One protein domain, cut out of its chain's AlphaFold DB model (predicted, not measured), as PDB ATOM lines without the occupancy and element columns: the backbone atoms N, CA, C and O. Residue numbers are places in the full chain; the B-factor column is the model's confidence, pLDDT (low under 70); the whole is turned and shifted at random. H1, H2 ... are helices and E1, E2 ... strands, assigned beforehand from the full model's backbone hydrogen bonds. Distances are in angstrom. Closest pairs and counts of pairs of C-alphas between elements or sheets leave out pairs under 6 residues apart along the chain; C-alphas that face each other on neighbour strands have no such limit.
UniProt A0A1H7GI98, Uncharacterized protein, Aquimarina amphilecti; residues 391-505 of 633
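AT A GLANCE: This is residues 391 to 505 of the 633 residues of an uncharacterized protein of Aquimarina amphilecti (UniProt A0A1H7GI98). A small three-strand sheet makes one end of the domain, and the helix H5, near the middle, packs over one of its faces; beyond H5 the helices H3, H4 and H6 gather about H2, which crosses H5 almost at a right angle. H4 packs beside H2, H6 packs on H2 too, the tiny H3 sits at the end far from the sheet, and H1 leads from E3 toward H4. The printed part has 115 residues with three named strands and then six named helices, E1 E2 E3 H1 H2 H3 H4 H5 H6; the sheet's order is E1, E2, E3, antiparallel throughout, and the class is mixed. It is compact, with a radius of gyration of the C-alphas of 13.9 A and spans of 46 by 32 by 26 A.

HOW THE PARTS SIT: E1, residues 391 to 395, E2, residues 403 to 408, and E3, residues 411 to 417, form a meander, each strand the antiparallel neighbour of the one before. In the hairpin E1 and E2, N 392 and O 405 are 2.9 A apart, within hydrogen-bond range; in the hairpin E2 and E3, N 406 and O 414 are 3.0 A apart. The sheet is only just strongly twisted, with C-alphas up to 4.3 A off its best plane. H1, residues 418 to 428, only grazes the sheet with residues 418 to 421. H5, residues 471 to 484, is on one face of the sheet, making two layers, a helix layer and a sheet layer. Its height over the sheet is 9.6 A, over E1 and E2, and it runs along the strands, at 17 degrees to E2 on the local plane. H2, residues 433 to 447, is the hub, touching four helices. It touches H5 with that helix's residues 473 to 477 alone, about perpendicular at 87 degrees; the closest C-alphas, of His 443 and Ser 476, are 5.8 A apart. H4, residues 461 to 468, touches H2 at a shallow tilt of 30 degrees, the same way, closest at the C-alphas of Lys 433 and Ile 461, 5.9 A. H4 and H1 only just touch, with 3 pairs of C-alphas within 8 A, closest at Gly 426 and Leu 465, 6.7 A. H6, residues 497 to 503, touches H2 at a steep tilt of 43 degrees, closest at the C-alphas of Asp 435 and Ile 500, 6.9 A. H3, residues 453 to 456, touches H2 through residues 437 to 441 of H2 alone, closest at the C-alphas of Met 441 and Glu 453, 6.5 A. In H1, H2, H4, H5 and H6 every O i to N i+4 pair is within hydrogen-bond range; H3 is too short for one.

IN THESE COORDINATES: E1 begins at C-alpha 391, (31.201, -3.024, -1.935). E2 measures 16.3 A, E3 17.4 A, H1 15.3 A, H2 21.1 A and H5 19.8 A from first to last C-alpha. H5 begins at C-alpha 471, (26.179, -14.533, 6.324), and H6 ends at C-alpha 503, (17.614, 2.089, 12.382).

THE WHOLE: The two C-alphas farthest apart, of Glu 410 and Asp 458, are 46.2 A apart. The printed part has no cut. The link from H5 to H6 is long, 12 residues. The mean pLDDT of the printed part is 90.6, and residue 486 is under 70.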
ATOM      1  N   LEU A 391      31.224  -1.783  -2.696       91.31
ATOM      2  CA  LEU A 391      31.201  -3.024  -1.935       91.31
ATOM      3  C   LEU A 391      31.346  -4.208  -2.884       91.31
ATOM      4  O   LEU A 391      30.574  -4.366  -3.827       91.31
ATOM      5  N   SER A 392      32.301  -5.083  -2.595       91.12
ATOM      6  CA  SER A 392      32.286  -6.442  -3.138       91.12
ATOM      7  C   SER A 392      31.425  -7.335  -2.244       91.12
ATOM      8  O   SER A 392      31.418  -7.151  -1.028       91.12
ATOM      9  N   GLY A 393      30.727  -8.310  -2.833       89.00
ATOM     10  CA  GLY A 393      29.950  -9.302  -2.080       89.00
ATOM     11  C   GLY A 393      30.805 -10.127  -1.110       89.00
ATOM     12  O   GLY A 393      32.012  -9.912  -0.979       89.00
ATOM     13  N   VAL A 394      30.194 -11.094  -0.424       94.19
ATOM     14  CA  VAL A 394      30.940 -11.961   0.498       94.19
ATOM     15  C   VAL A 394      31.902 -12.864  -0.286       94.19
ATOM     16  O   VAL A 394      31.508 -13.592  -1.194       94.19
ATOM     17  N   LEU A 395      33.191 -12.803   0.057       93.06
ATOM     18  CA  LEU A 395      34.271 -13.554  -0.589       93.06
ATOM     19  C   LEU A 395      34.911 -14.523   0.400       93.06
ATOM     20  O   LEU A 395      35.249 -14.098   1.498       93.06
ATOM     21  N   GLY A 396      35.181 -15.766  -0.007       91.69
ATOM     22  CA  GLY A 396      35.934 -16.750   0.784       91.69
ATOM     23  C   GLY A 396      35.220 -18.099   0.918       91.69
ATOM     24  O   GLY A 396      34.051 -18.231   0.571       91.69
ATOM     25  N   SER A 397      35.932 -19.115   1.413       91.12
ATOM     26  CA  SER A 397      35.420 -20.494   1.531       91.12
ATOM     27  C   SER A 397      35.093 -20.932   2.963       91.12
ATOM     28  O   SER A 397      34.481 -21.980   3.152       91.12
ATOM     29  N   THR A 398      35.500 -20.166   3.977       92.06
ATOM     30  CA  THR A 398      35.313 -20.478   5.407       92.06
ATOM     31  C   THR A 398      34.919 -19.219   6.175       92.06
ATOM     32  O   THR A 398      35.221 -18.127   5.715       92.06
ATOM     33  N   ASP A 399      34.308 -19.317   7.357       87.00
ATOM     34  CA  ASP A 399      33.882 -18.130   8.131       87.00
ATOM     35  C   ASP A 399      35.042 -17.197   8.543       87.00
ATOM     36  O   ASP A 399      34.858 -15.989   8.718       87.00
ATOM     37  N   THR A 400      36.260 -17.732   8.675       86.62
ATOM     38  CA  THR A 400      37.477 -16.945   8.932       86.62
ATOM     39  C   THR A 400      37.970 -16.185   7.702       86.62
ATOM     40  O   THR A 400      38.546 -15.103   7.850       86.62
ATOM     41  N   ASP A 401      37.716 -16.727   6.509       88.56
ATOM     42  CA  ASP A 401      38.126 -16.145   5.227       88.56
ATOM     43  C   ASP A 401      37.016 -15.312   4.577       88.56
ATOM     44  O   ASP A 401      37.318 -14.400   3.805       88.56
ATOM     45  N   LYS A 402      35.752 -15.601   4.919       95.44
ATOM     46  CA  LYS A 402      34.552 -14.896   4.476       95.44
ATOM     47  C   LYS A 402      34.617 -13.448   4.910       95.44
ATOM     48  O   LYS A 402      34.673 -13.134   6.104       95.44
ATOM     49  N   LYS A 403      34.617 -12.558   3.928       95.94
ATOM     50  CA  LYS A 403      34.750 -11.125   4.149       95.94
ATOM     51  C   LYS A 403      34.062 -10.316   3.069       95.94
ATOM     52  O   LYS A 403      33.963 -10.754   1.928       95.94
ATOM     53  N   ILE A 404      33.672  -9.107   3.434       96.00
ATOM     54  CA  ILE A 404      33.275  -8.062   2.496       96.00
ATOM     55  C   ILE A 404      34.462  -7.132   2.292       96.00
ATOM     56  O   ILE A 404      35.194  -6.823   3.240       96.00
ATOM     57  N   GLN A 405      34.675  -6.724   1.043       93.81
ATOM     58  CA  GLN A 405      35.715  -5.765   0.687       93.81
ATOM     59  C   GLN A 405      35.089  -4.428   0.330       93.81
ATOM     60  O   GLN A 405      34.191  -4.380  -0.510       93.81
ATOM     61  N   ILE A 406      35.607  -3.364   0.935       91.06
ATOM     62  CA  ILE A 406      35.357  -1.992   0.499       91.06
ATOM     63  C   ILE A 406      36.518  -1.598  -0.407       91.06
ATOM     64  O   ILE A 406      37.681  -1.733  -0.002       91.06
ATOM     65  N   LYS A 407      36.206  -1.170  -1.630       88.81
ATOM     66  CA  LYS A 407      37.192  -0.842  -2.661       88.81
ATOM     67  C   LYS A 407      37.061   0.597  -3.137       88.81
ATOM     68  O   LYS A 407      35.942   1.067  -3.321       88.81
ATOM     69  N   ASP A 408      38.202   1.232  -3.375       85.81
ATOM     70  CA  ASP A 408      38.350   2.481  -4.127       85.81
ATOM     71  C   ASP A 408      38.888   2.114  -5.521       85.81
ATOM     72  O   ASP A 408      40.048   1.712  -5.675       85.81
ATOM     73  N   GLY A 409      38.005   2.104  -6.524       84.88
ATOM     74  CA  GLY A 409      38.287   1.492  -7.825       84.88
ATOM     75  C   GLY A 409      38.681   0.011  -7.697       84.88
ATOM     76  O   GLY A 409      37.894  -0.825  -7.249       84.88
ATOM     77  N   GLU A 410      39.912  -0.327  -8.093       85.31
ATOM     78  CA  GLU A 410      40.459  -1.690  -7.974       85.31
ATOM     79  C   GLU A 410      41.166  -1.957  -6.632       85.31
ATOM     80  O   GLU A 410      41.395  -3.118  -6.270       85.31
ATOM     81  N   ASN A 411      41.486  -0.911  -5.865       87.75
ATOM     82  CA  ASN A 411      42.253  -1.024  -4.630       87.75
ATOM     83  C   ASN A 411      41.358  -1.438  -3.459       87.75
ATOM     84  O   ASN A 411      40.305  -0.851  -3.218       87.75
ATOM     85  N   VAL A 412      41.781  -2.455  -2.703       88.94
ATOM     86  CA  VAL A 412      41.070  -2.902  -1.497       88.94
ATOM     87  C   VAL A 412      41.502  -2.054  -0.308       88.94
ATOM     88  O   VAL A 412      42.603  -2.229   0.207       88.94
ATOM     89  N   GLU A 413      40.596  -1.210   0.169       86.62
ATOM     90  CA  GLU A 413      40.827  -0.321   1.310       86.62
ATOM     91  C   GLU A 413      40.541  -1.032   2.636       86.62
ATOM     92  O   GLU A 413      41.307  -0.933   3.596       86.62
ATOM     93  N   LYS A 414      39.457  -1.820   2.696       90.38
ATOM     94  CA  LYS A 414      39.041  -2.491   3.935       90.38
ATOM     95  C   LYS A 414      38.542  -3.904   3.695       90.38
ATOM     96  O   LYS A 414      37.830  -4.180   2.734       90.38
ATOM     97  N   ASN A 415      38.887  -4.799   4.620       93.94
ATOM     98  CA  ASN A 415      38.340  -6.150   4.698       93.94
ATOM     99  C   ASN A 415      37.558  -6.296   6.005       93.94
ATOM    100  O   ASN A 415      38.138  -6.187   7.085       93.94
ATOM    101  N   ILE A 416      36.271  -6.607   5.907       95.50
ATOM    102  CA  ILE A 416      35.400  -6.843   7.058       95.50
ATOM    103  C   ILE A 416      35.105  -8.335   7.117       95.50
ATOM    104  O   ILE A 416      34.511  -8.872   6.189       95.50
ATOM    105  N   LYS A 417      35.543  -9.019   8.176       96.19
ATOM    106  CA  LYS A 417      35.434 -10.480   8.288       96.19
ATOM    107  C   LYS A 417      34.123 -10.902   8.954       96.19
ATOM    108  O   LYS A 417      33.768 -10.361  10.002       96.19
ATOM    109  N   LEU A 418      33.487 -11.945   8.420       96.88
ATOM    110  CA  LEU A 418      32.281 -12.551   8.991       96.88
ATOM    111  C   LEU A 418      32.529 -13.049  10.424       96.88
ATOM    112  O   LEU A 418      31.743 -12.768  11.324       96.88
ATOM    113  N   SER A 419      33.661 -13.715  10.662       95.38
ATOM    114  CA  SER A 419      34.060 -14.168  12.006       95.38
ATOM    115  C   SER A 419      34.117 -13.039  13.048       95.38
ATOM    116  O   SER A 419      33.707 -13.237  14.194       95.38
ATOM    117  N   SER A 420      34.569 -11.837  12.668       95.44
ATOM    118  CA  SER A 420      34.601 -10.671  13.563       95.44
ATOM    119  C   SER A 420      33.195 -10.169  13.902       95.44
ATOM    120  O   SER A 420      32.912  -9.901  15.070       95.44
ATOM    121  N   TYR A 421      32.299 -10.111  12.914       96.75
ATOM    122  CA  TYR A 421      30.885  -9.790  13.126       96.75
ATOM    123  C   TYR A 421      30.202 -10.794  14.061       96.75
ATOM    124  O   TYR A 421      29.591 -10.408  15.057       96.75
ATOM    125  N   GLN A 422      30.349 -12.093  13.787       96.56
ATOM    126  CA  GLN A 422      29.712 -13.151  14.572       96.56
ATOM    127  C   GLN A 422      30.159 -13.129  16.039       96.56
ATOM    128  O   GLN A 422      29.335 -13.324  16.942       96.56
ATOM    129  N   ALA A 423      31.450 -12.872  16.281       95.69
ATOM    130  CA  ALA A 423      31.995 -12.700  17.621       95.69
ATOM    131  C   ALA A 423      31.405 -11.461  18.313       95.69
ATOM    132  O   ALA A 423      30.935 -11.566  19.449       95.69
ATOM    133  N   TYR A 424      31.368 -10.316  17.620       96.12
ATOM    134  CA  TYR A 424      30.809  -9.073  18.154       96.12
ATOM    135  C   TYR A 424      29.341  -9.232  18.543       96.12
ATOM    136  O   TYR A 424      28.967  -8.956  19.682       96.12
ATOM    137  N   VAL A 425      28.510  -9.730  17.627       95.56
ATOM    138  CA  VAL A 425      27.075  -9.910  17.859       95.56
ATOM    139  C   VAL A 425      26.822 -10.891  18.998       95.56
ATOM    140  O   VAL A 425      25.998 -10.628  19.873       95.56
ATOM    141  N   GLY A 426      27.567 -12.000  19.019       93.38
ATOM    142  CA  GLY A 426      27.470 -12.999  20.077       93.38
ATOM    143  C   GLY A 426      27.760 -12.435  21.467       93.38
ATOM    144  O   GLY A 426      27.113 -12.852  22.419       93.38
ATOM    145  N   ALA A 427      28.691 -11.487  21.581       94.25
ATOM    146  CA  ALA A 427      29.010 -10.836  22.847       94.25
ATOM    147  C   ALA A 427      28.036  -9.693  23.183       94.25
ATOM    148  O   ALA A 427      27.541  -9.605  24.305       94.25
ATOM    149  N   LYS A 428      27.754  -8.811  22.217       94.50
ATOM    150  CA  LYS A 428      27.012  -7.562  22.433       94.50
ATOM    151  C   LYS A 428      25.524  -7.786  22.695       94.50
ATOM    152  O   LYS A 428      24.943  -7.065  23.504       94.50
ATOM    153  N   TYR A 429      24.926  -8.769  22.027       94.75
ATOM    154  CA  TYR A 429      23.478  -8.983  22.017       94.75
ATOM    155  C   TYR A 429      23.028 -10.230  22.787       94.75
ATOM    156  O   TYR A 429      21.843 -10.549  22.791       94.75
ATOM    157  N   ALA A 430      23.942 -10.889  23.511       91.56
ATOM    158  CA  ALA A 430      23.649 -12.051  24.360       91.56
ATOM    159  C   ALA A 430      22.485 -11.826  25.343       91.56
ATOM    160  O   ALA A 430      21.760 -12.763  25.671       91.56
ATOM    161  N   SER A 431      22.312 -10.587  25.811       88.62
ATOM    162  CA  SER A 431      21.309 -10.188  26.803       88.62
ATOM    163  C   SER A 431      20.350  -9.094  26.318       88.62
ATOM    164  O   SER A 431      19.555  -8.597  27.111       88.62
ATOM    165  N   ASN A 432      20.396  -8.711  25.037       90.88
ATOM    166  CA  ASN A 432      19.586  -7.618  24.492       90.88
ATOM    167  C   ASN A 432      18.827  -8.072  23.238       90.88
ATOM    168  O   ASN A 432      19.231  -7.803  22.106       90.88
ATOM    169  N   LYS A 433      17.721  -8.792  23.472       92.31
ATOM    170  CA  LYS A 433      16.875  -9.374  22.421       92.31
ATOM    171  C   LYS A 433      16.284  -8.319  21.491       92.31
ATOM    172  O   LYS A 433      16.298  -8.524  20.287       92.31
ATOM    173  N   ASN A 434      15.813  -7.197  22.028       91.75
ATOM    174  CA  ASN A 434      15.099  -6.196  21.235       91.75
ATOM    175  C   ASN A 434      15.996  -5.585  20.152       91.75
ATOM    176  O   ASN A 434      15.600  -5.515  18.994       91.75
ATOM    177  N   ASP A 435      17.229  -5.209  20.492       93.31
ATOM    178  CA  ASP A 435      18.154  -4.663  19.492       93.31
ATOM    179  C   ASP A 435      18.624  -5.736  18.491       93.31
ATOM    180  O   ASP A 435      18.819  -5.434  17.314       93.31
ATOM    181  N   ALA A 436      18.748  -6.997  18.925       93.69
ATOM    182  CA  ALA A 436      19.057  -8.119  18.037       93.69
ATOM    183  C   ALA A 436      17.942  -8.360  17.003       93.69
ATOM    184  O   ALA A 436      18.223  -8.531  15.818       93.69
ATOM    185  N   VAL A 437      16.682  -8.331  17.449       94.06
ATOM    186  CA  VAL A 437      15.506  -8.473  16.582       94.06
ATOM    187  C   VAL A 437      15.418  -7.304  15.602       94.06
ATOM    188  O   VAL A 437      15.198  -7.538  14.422       94.06
ATOM    189  N   LYS A 438      15.693  -6.064  16.022       92.12
ATOM    190  CA  LYS A 438      15.722  -4.906  15.106       92.12
ATOM    191  C   LYS A 438      16.721  -5.059  13.960       92.12
ATOM    192  O   LYS A 438      16.424  -4.690  12.827       92.12
ATOM    193  N   LEU A 439      17.905  -5.599  14.245       94.25
ATOM    194  CA  LEU A 439      18.915  -5.871  13.219       94.25
ATOM    195  C   LEU A 439      18.448  -6.952  12.232       94.25
ATOM    196  O   LEU A 439      18.695  -6.821  11.034       94.25
ATOM    197  N   LEU A 440      17.746  -7.983  12.715       94.50
ATOM    198  CA  LEU A 440      17.097  -8.976  11.852       94.50
ATOM    199  C   LEU A 440      15.971  -8.355  11.025       94.50
ATOM    200  O   LEU A 440      15.896  -8.614   9.830       94.50
ATOM    201  N   MET A 441      15.132  -7.507  11.623       92.88
ATOM    202  CA  MET A 441      14.023  -6.855  10.917       92.88
ATOM    203  C   MET A 441      14.523  -6.014   9.757       92.88
ATOM    204  O   MET A 441      13.983  -6.118   8.664       92.88
ATOM    205  N   TYR A 442      15.627  -5.290   9.943       92.00
ATOM    206  CA  TYR A 442      16.265  -4.605   8.829       92.00
ATOM    207  C   TYR A 442      16.641  -5.567   7.686       92.00
ATOM    208  O   TYR A 442      16.380  -5.264   6.526       92.00
ATOM    209  N   HIS A 443      17.224  -6.733   7.985       93.50
ATOM    210  CA  HIS A 443      17.537  -7.733   6.957       93.50
ATOM    211  C   HIS A 443      16.278  -8.241   6.233       93.50
ATOM    212  O   HIS A 443      16.261  -8.258   5.002       93.50
ATOM    213  N   HIS A 444      15.225  -8.591   6.975       92.38
ATOM    214  CA  HIS A 444      13.956  -9.070   6.418       92.38
ATOM    215  C   HIS A 444      13.231  -8.011   5.567       92.38
ATOM    216  O   HIS A 444      12.634  -8.321   4.535       92.38
ATOM    217  N   GLU A 445      13.334  -6.735   5.947       87.12
ATOM    218  CA  GLU A 445      12.852  -5.615   5.134       87.12
ATOM    219  C   GLU A 445      13.589  -5.535   3.787       87.12
ATOM    220  O   GLU A 445      12.958  -5.295   2.759       87.12
ATOM    221  N   GLN A 446      14.909  -5.769   3.765       85.50
ATOM    222  CA  GLN A 446      15.691  -5.763   2.521       85.50
ATOM    223  C   GLN A 446      15.423  -6.990   1.634       85.50
ATOM    224  O   GLN A 446      15.524  -6.887   0.410       85.50
ATOM    225  N   SER A 447      15.095  -8.149   2.218       84.56
ATOM    226  CA  SER A 447      14.760  -9.374   1.474       84.56
ATOM    227  C   SER A 447      13.302  -9.418   0.999       84.56
ATOM    228  O   SER A 447      12.976 -10.217   0.118       84.56
ATOM    229  N   ASN A 448      12.435  -8.557   1.550       83.12
ATOM    230  CA  ASN A 448      10.991  -8.524   1.306       83.12
ATOM    231  C   ASN A 448      10.322  -9.897   1.513       83.12
ATOM    232  O   ASN A 448       9.439 -10.302   0.752       83.12
ATOM    233  N   ASP A 449      10.765 -10.634   2.533       86.06
ATOM    234  CA  ASP A 449      10.275 -11.990   2.812       86.06
ATOM    235  C   ASP A 449       8.991 -12.034   3.660       86.06
ATOM    236  O   ASP A 449       8.425 -13.105   3.878       86.06
ATOM    237  N   GLY A 450       8.497 -10.868   4.092       84.44
ATOM    238  CA  GLY A 450       7.243 -10.730   4.835       84.44
ATOM    239  C   GLY A 450       7.329 -11.127   6.311       84.44
ATOM    240  O   GLY A 450       6.289 -11.207   6.967       84.44
ATOM    241  N   THR A 451       8.530 -11.366   6.845       89.69
ATOM    242  CA  THR A 451       8.726 -11.663   8.270       89.69
ATOM    243  C   THR A 451       8.342 -10.455   9.124       89.69
ATOM    244  O   THR A 451       8.817  -9.343   8.906       89.69
ATOM    245  N   LEU A 452       7.471 -10.671  10.115       88.25
ATOM    246  CA  LEU A 452       7.032  -9.636  11.057       88.25
ATOM    247  C   LEU A 452       7.830  -9.711  12.362       88.25
ATOM    248  O   LEU A 452       8.165 -10.809  12.806       88.25
ATOM    249  N   GLU A 453       8.033  -8.571  13.030       88.62
ATOM    250  CA  GLU A 453       8.738  -8.491  14.324       88.62
ATOM    251  C   GLU A 453       8.114  -9.413  15.382       88.62
ATOM    252  O   GLU A 453       8.833 -10.123  16.083       88.62
ATOM    253  N   SER A 454       6.780  -9.508  15.404       89.00
ATOM    254  CA  SER A 454       6.025 -10.382  16.315       89.00
ATOM    255  C   SER A 454       6.359 -11.873  16.170       89.00
ATOM    256  O   SER A 454       6.099 -12.662  17.073       89.00
ATOM    257  N   SER A 455       6.964 -12.284  15.049       89.94
ATOM    258  CA  SER A 455       7.438 -13.664  14.841       89.94
ATOM    259  C   SER A 455       8.562 -14.045  15.810       89.94
ATOM    260  O   SER A 455       8.871 -15.225  15.967       89.94
ATOM    261  N   TYR A 456       9.172 -13.054  16.465       92.12
ATOM    262  CA  TYR A 456      10.249 -13.231  17.425       92.12
ATOM    263  C   TYR A 456       9.812 -13.082  18.880       92.12
ATOM    264  O   TYR A 456      10.653 -13.299  19.754       92.12
ATOM    265  N   ASP A 457       8.547 -12.760  19.176       89.50
ATOM    266  CA  ASP A 457       8.074 -12.481  20.542       89.50
ATOM    267  C   ASP A 457       8.376 -13.648  21.497       89.50
ATOM    268  O   ASP A 457       9.013 -13.452  22.540       89.50
ATOM    269  N   ASP A 458       8.090 -14.878  21.062       91.19
ATOM    270  CA  ASP A 458       8.302 -16.108  21.838       91.19
ATOM    271  C   ASP A 458       9.652 -16.807  21.560       91.19
ATOM    272  O   ASP A 458      10.000 -17.789  22.218       91.19
ATOM    273  N   THR A 459      10.462 -16.304  20.620       93.12
ATOM    274  CA  THR A 459      11.742 -16.932  20.242       93.12
ATOM    275  C   THR A 459      12.807 -16.716  21.321       93.12
ATOM    276  O   THR A 459      13.034 -15.591  21.786       93.12
ATOM    277  N   ALA A 460      13.506 -17.780  21.727       93.88
ATOM    278  CA  ALA A 460      14.604 -17.674  22.683       93.88
ATOM    279  C   ALA A 460      15.767 -16.854  22.094       93.88
ATOM    280  O   ALA A 460      16.108 -16.987  20.921       93.88
ATOM    281  N   ILE A 461      16.437 -16.039  22.918       93.62
ATOM    282  CA  ILE A 461      17.552 -15.185  22.462       93.62
ATOM    283  C   ILE A 461      18.675 -15.982  21.780       93.62
ATOM    284  O   ILE A 461      19.297 -15.494  20.843       93.62
ATOM    285  N   ALA A 462      18.910 -17.227  22.199       93.88
ATOM    286  CA  ALA A 462      19.898 -18.102  21.572       93.88
ATOM    287  C   ALA A 462      19.574 -18.391  20.094       93.88
ATOM    288  O   ALA A 462      20.486 -18.408  19.267       93.88
ATOM    289  N   ASP A 463      18.292 -18.560  19.763       95.25
ATOM    290  CA  ASP A 463      17.831 -18.813  18.398       95.25
ATOM    291  C   ASP A 463      17.851 -17.527  17.562       95.25
ATOM    292  O   ASP A 463      18.356 -17.542  16.440       95.25
ATOM    293  N   VAL A 464      17.455 -16.387  18.147       95.25
ATOM    294  CA  VAL A 464      17.609 -15.054  17.522       95.25
ATOM    295  C   VAL A 464      19.072 -14.799  17.144       95.25
ATOM    296  O   VAL A 464      19.380 -14.397  16.024       95.25
ATOM    297  N   LEU A 465      20.011 -15.079  18.052       96.12
ATOM    298  CA  LEU A 465      21.442 -14.898  17.796       96.12
ATOM    299  C   LEU A 465      21.987 -15.871  16.751       96.12
ATOM    300  O   LEU A 465      22.950 -15.538  16.060       96.12
ATOM    301  N   LYS A 466      21.413 -17.072  16.637       95.81
ATOM    302  CA  LYS A 466      21.789 -18.037  15.602       95.81
ATOM    303  C   LYS A 466      21.426 -17.513  14.215       95.81
ATOM    304  O   LYS A 466      22.230 -17.654  13.298       95.81
ATOM    305  N   GLU A 467      20.263 -16.882  14.075       95.38
ATOM    306  CA  GLU A 467      19.865 -16.222  12.830       95.38
ATOM    307  C   GLU A 467      20.693 -14.971  12.552       95.38
ATOM    308  O   GLU A 467      21.217 -14.815  11.453       95.38
ATOM    309  N   LEU A 468      20.910 -14.130  13.562       95.62
ATOM    310  CA  LEU A 468      21.653 -12.882  13.399       95.62
ATOM    311  C   LEU A 468      23.111 -13.115  12.976       95.62
ATOM    312  O   LEU A 468      23.701 -12.277  12.304       95.62
ATOM    313  N   LYS A 469      23.696 -14.270  13.310       96.25
ATOM    314  CA  LYS A 469      25.061 -14.664  12.917       96.25
ATOM    315  C   LYS A 469      25.190 -15.189  11.479       96.25
ATOM    316  O   LYS A 469      26.306 -15.538  11.081       96.25
ATOM    317  N   LYS A 470      24.096 -15.283  10.715       95.81
ATOM    318  CA  LYS A 470      24.134 -15.743   9.321       95.81
ATOM    319  C   LYS A 470      24.854 -14.746   8.408       95.81
ATOM    320  O   LYS A 470      24.880 -13.541   8.652       95.81
ATOM    321  N   GLU A 471      25.416 -15.280   7.331       95.88
ATOM    322  CA  GLU A 471      26.179 -14.533   6.324       95.88
ATOM    323  C   GLU A 471      25.337 -13.481   5.582       95.88
ATOM    324  O   GLU A 471      25.784 -12.356   5.390       95.88
ATOM    325  N   GLU A 472      24.100 -13.816   5.231       93.94
ATOM    326  CA  GLU A 472      23.149 -12.912   4.564       93.94
ATOM    327  C   GLU A 472      22.768 -11.694   5.428       93.94
ATOM    328  O   GLU A 472      22.654 -10.564   4.935       93.94
ATOM    329  N   VAL A 473      22.661 -11.897   6.744       94.88
ATOM    330  CA  VAL A 473      22.431 -10.817   7.711       94.88
ATOM    331  C   VAL A 473      23.690  -9.964   7.846       94.88
ATOM    332  O   VAL A 473      23.605  -8.740   7.779       94.88
ATOM    333  N   PHE A 474      24.865 -10.593   7.960       96.00
ATOM    334  CA  PHE A 474      26.153  -9.896   7.955       96.00
ATOM    335  C   PHE A 474      26.297  -8.964   6.742       96.00
ATOM    336  O   PHE A 474      26.622  -7.789   6.909       96.00
ATOM    337  N   GLU A 475      26.000  -9.456   5.539       94.88
ATOM    338  CA  GLU A 475      26.049  -8.648   4.321       94.88
ATOM    339  C   GLU A 475      25.083  -7.463   4.374       94.88
ATOM    340  O   GLU A 475      25.456  -6.342   4.024       94.88
ATOM    341  N   SER A 476      23.866  -7.683   4.871       93.88
ATOM    342  CA  SER A 476      22.857  -6.628   5.007       93.88
ATOM    343  C   SER A 476      23.299  -5.540   5.989       93.88
ATOM    344  O   SER A 476      23.156  -4.353   5.696       93.88
ATOM    345  N   ILE A 477      23.901  -5.918   7.119       94.62
ATOM    346  CA  ILE A 477      24.430  -4.968   8.107       94.62
ATOM    347  C   ILE A 477      25.610  -4.172   7.551       94.62
ATOM    348  O   ILE A 477      25.666  -2.956   7.741       94.62
ATOM    349  N   VAL A 478      26.535  -4.819   6.840       93.88
ATOM    350  CA  VAL A 478      27.650  -4.098   6.213       93.88
ATOM    351  C   VAL A 478      27.137  -3.140   5.141       93.88
ATOM    352  O   VAL A 478      27.600  -2.005   5.097       93.88
ATOM    353  N   LYS A 479      26.140  -3.534   4.335       91.69
ATOM    354  CA  LYS A 479      25.482  -2.632   3.371       91.69
ATOM    355  C   LYS A 479      24.823  -1.441   4.059       91.69
ATOM    356  O   LYS A 479      25.025  -0.314   3.623       91.69
ATOM    357  N   LEU A 480      24.090  -1.665   5.152       90.62
ATOM    358  CA  LEU A 480      23.497  -0.582   5.941       90.62
ATOM    359  C   LEU A 480      24.558   0.414   6.396       90.62
ATOM    360  O   LEU A 480      24.426   1.609   6.163       90.62
ATOM    361  N   GLN A 481      25.613  -0.077   7.047       90.25
ATOM    362  CA  GLN A 481      26.697   0.779   7.510       90.25
ATOM    363  C   GLN A 481      27.356   1.498   6.331       90.25
ATOM    364  O   GLN A 481      27.564   2.698   6.396       90.25
ATOM    365  N   PHE A 482      27.622   0.809   5.226       88.06
ATOM    366  CA  PHE A 482      28.233   1.417   4.051       88.06
ATOM    367  C   PHE A 482      27.399   2.556   3.453       88.06
ATOM    368  O   PHE A 482      27.960   3.572   3.060       88.06
ATOM    369  N   HIS A 483      26.073   2.414   3.422       82.75
ATOM    370  CA  HIS A 483      25.177   3.447   2.900       82.75
ATOM    371  C   HIS A 483      24.881   4.574   3.898       82.75
ATOM    372  O   HIS A 483      24.519   5.671   3.487       82.75
ATOM    373  N   GLU A 484      25.016   4.319   5.201       81.50
ATOM    374  CA  GLU A 484      24.584   5.248   6.252       81.50
ATOM    375  C   GLU A 484      25.738   5.839   7.082       81.50
ATOM    376  O   GLU A 484      25.517   6.718   7.922       81.50
ATOM    377  N   GLU A 485      26.969   5.338   6.962       79.50
ATOM    378  CA  GLU A 485      28.149   5.894   7.631       79.50
ATOM    379  C   GLU A 485      28.748   7.050   6.828       79.50
ATOM    380  O   GLU A 485      29.116   6.913   5.669       79.50
ATOM    381  N   LYS A 486      28.920   8.196   7.495       68.25
ATOM    382  CA  LYS A 486      29.561   9.387   6.912       68.25
ATOM    383  C   LYS A 486      31.093   9.258   6.863       68.25
ATOM    384  O   LYS A 486      31.744  10.008   6.148       68.25
ATOM    385  N   ASN A 487      31.663   8.337   7.646       70.50
ATOM    386  CA  ASN A 487      33.082   7.989   7.637       70.50
ATOM    387  C   ASN A 487      33.217   6.480   7.391       70.50
ATOM    388  O   ASN A 487      32.761   5.682   8.210       70.50
ATOM    389  N   PHE A 488      33.873   6.095   6.296       72.44
ATOM    390  CA  PHE A 488      34.080   4.695   5.916       72.44
ATOM    391  C   PHE A 488      34.887   3.888   6.949       72.44
ATOM    392  O   PHE A 488      34.725   2.668   7.054       72.44
ATOM    393  N   ASP A 489      35.680   4.548   7.799       75.44
ATOM    394  CA  ASP A 489      36.352   3.896   8.925       75.44
ATOM    395  C   ASP A 489      35.356   3.290   9.926       75.44
ATOM    396  O   ASP A 489      35.660   2.268  10.547       75.44
ATOM    397  N   ASN A 490      34.136   3.832  10.006       79.44
ATOM    398  CA  ASN A 490      33.064   3.321  10.861       79.44
ATOM    399  C   ASN A 490      32.315   2.124  10.250       79.44
ATOM    400  O   ASN A 490      31.518   1.491  10.936       79.44
ATOM    401  N   VAL A 491      32.544   1.796   8.973       88.06
ATOM    402  CA  VAL A 491      31.942   0.622   8.321       88.06
ATOM    403  C   VAL A 491      32.780  -0.598   8.681       88.06
ATOM    404  O   VAL A 491      33.749  -0.926   8.000       88.06
ATOM    405  N   ASP A 492      32.503  -1.224   9.816       90.81
ATOM    406  CA  ASP A 492      33.326  -2.293  10.398       90.81
ATOM    407  C   ASP A 492      32.591  -3.634  10.530       90.81
ATOM    408  O   ASP A 492      33.157  -4.616  11.017       90.81
ATOM    409  N   GLY A 493      31.336  -3.678  10.085       91.62
ATOM    410  CA  GLY A 493      30.444  -4.814  10.234       91.62
ATOM    411  C   GLY A 493      30.053  -5.093  11.676       91.62
ATOM    412  O   GLY A 493      29.497  -6.149  11.915       91.62
ATOM    413  N   GLN A 494      30.335  -4.222  12.646       94.06
ATOM    414  CA  GLN A 494      29.970  -4.400  14.050       94.06
ATOM    415  C   GLN A 494      28.781  -3.490  14.376       94.06
ATOM    416  O   GLN A 494      28.964  -2.298  14.637       94.06
ATOM    417  N   PRO A 495      27.535  -4.000  14.366       91.31
ATOM    418  CA  PRO A 495      26.367  -3.152  14.561       91.31
ATOM    419  C   PRO A 495      26.282  -2.713  16.023       91.31
ATOM    420  O   PRO A 495      25.707  -3.415  16.845       91.31
ATOM    421  N   GLY A 496      26.894  -1.586  16.378       89.19
ATOM    422  CA  GLY A 496      26.858  -1.017  17.724       89.19
ATOM    423  C   GLY A 496      25.661  -0.092  17.959       89.19
ATOM    424  O   GLY A 496      24.730  -0.011  17.159       89.19
ATOM    425  N   GLY A 497      25.712   0.682  19.049       85.06
ATOM    426  CA  GLY A 497      24.649   1.639  19.394       85.06
ATOM    427  C   GLY A 497      24.389   2.693  18.306       85.06
ATOM    428  O   GLY A 497      23.246   3.104  18.119       85.06
ATOM    429  N   GLY A 498      25.415   3.074  17.537       85.19
ATOM    430  CA  GLY A 498      25.265   3.959  16.378       85.19
ATOM    431  C   GLY A 498      24.398   3.349  15.271       85.19
ATOM    432  O   GLY A 498      23.481   4.007  14.786       85.19
ATOM    433  N   THR A 499      24.613   2.075  14.928       89.44
ATOM    434  CA  THR A 499      23.798   1.350  13.937       89.44
ATOM    435  C   THR A 499      22.344   1.222  14.397       89.44
ATOM    436  O   THR A 499      21.433   1.520  13.630       89.44
ATOM    437  N   ILE A 500      22.113   0.889  15.671       90.38
ATOM    438  CA  ILE A 500      20.755   0.826  16.243       90.38
ATOM    439  C   ILE A 500      20.065   2.194  16.211       90.38
ATOM    440  O   ILE A 500      18.902   2.302  15.823       90.38
ATOM    441  N   THR A 501      20.783   3.262  16.562       87.62
ATOM    442  CA  THR A 501      20.252   4.634  16.506       87.62
ATOM    443  C   THR A 501      19.814   4.996  15.087       87.62
ATOM    444  O   THR A 501      18.749   5.584  14.908       87.62
ATOM    445  N   LYS A 502      20.587   4.596  14.070       87.00
ATOM    446  CA  LYS A 502      20.264   4.846  12.661       87.00
ATOM    447  C   LYS A 502      19.015   4.110  12.196       87.00
ATOM    448  O   LYS A 502      18.234   4.706  11.453       87.00
ATOM    449  N   LEU A 503      18.822   2.871  12.650       88.06
ATOM    450  CA  LEU A 503      17.614   2.089  12.382       88.06
ATOM    451  C   LEU A 503      16.368   2.721  13.015       88.06
ATOM    452  O   LEU A 503      15.312   2.728  12.395       88.06
ATOM    453  N   ASN A 504      16.501   3.336  14.195       87.88
ATOM    454  CA  ASN A 504      15.390   4.000  14.889       87.88
ATOM    455  C   ASN A 504      15.001   5.377  14.297       87.88
ATOM    456  O   ASN A 504      14.062   6.002  14.795       87.88
ATOM    457  N   ARG A 505      15.710   5.895  13.282       86.25
ATOM    458  CA  ARG A 505      15.392   7.205  12.682       86.25
ATOM    459  C   ARG A 505      14.077   7.162  11.906       86.25
ATOM    460  O   ARG A 505      13.826   6.250  11.122       86.25
TER     461      ARG A 505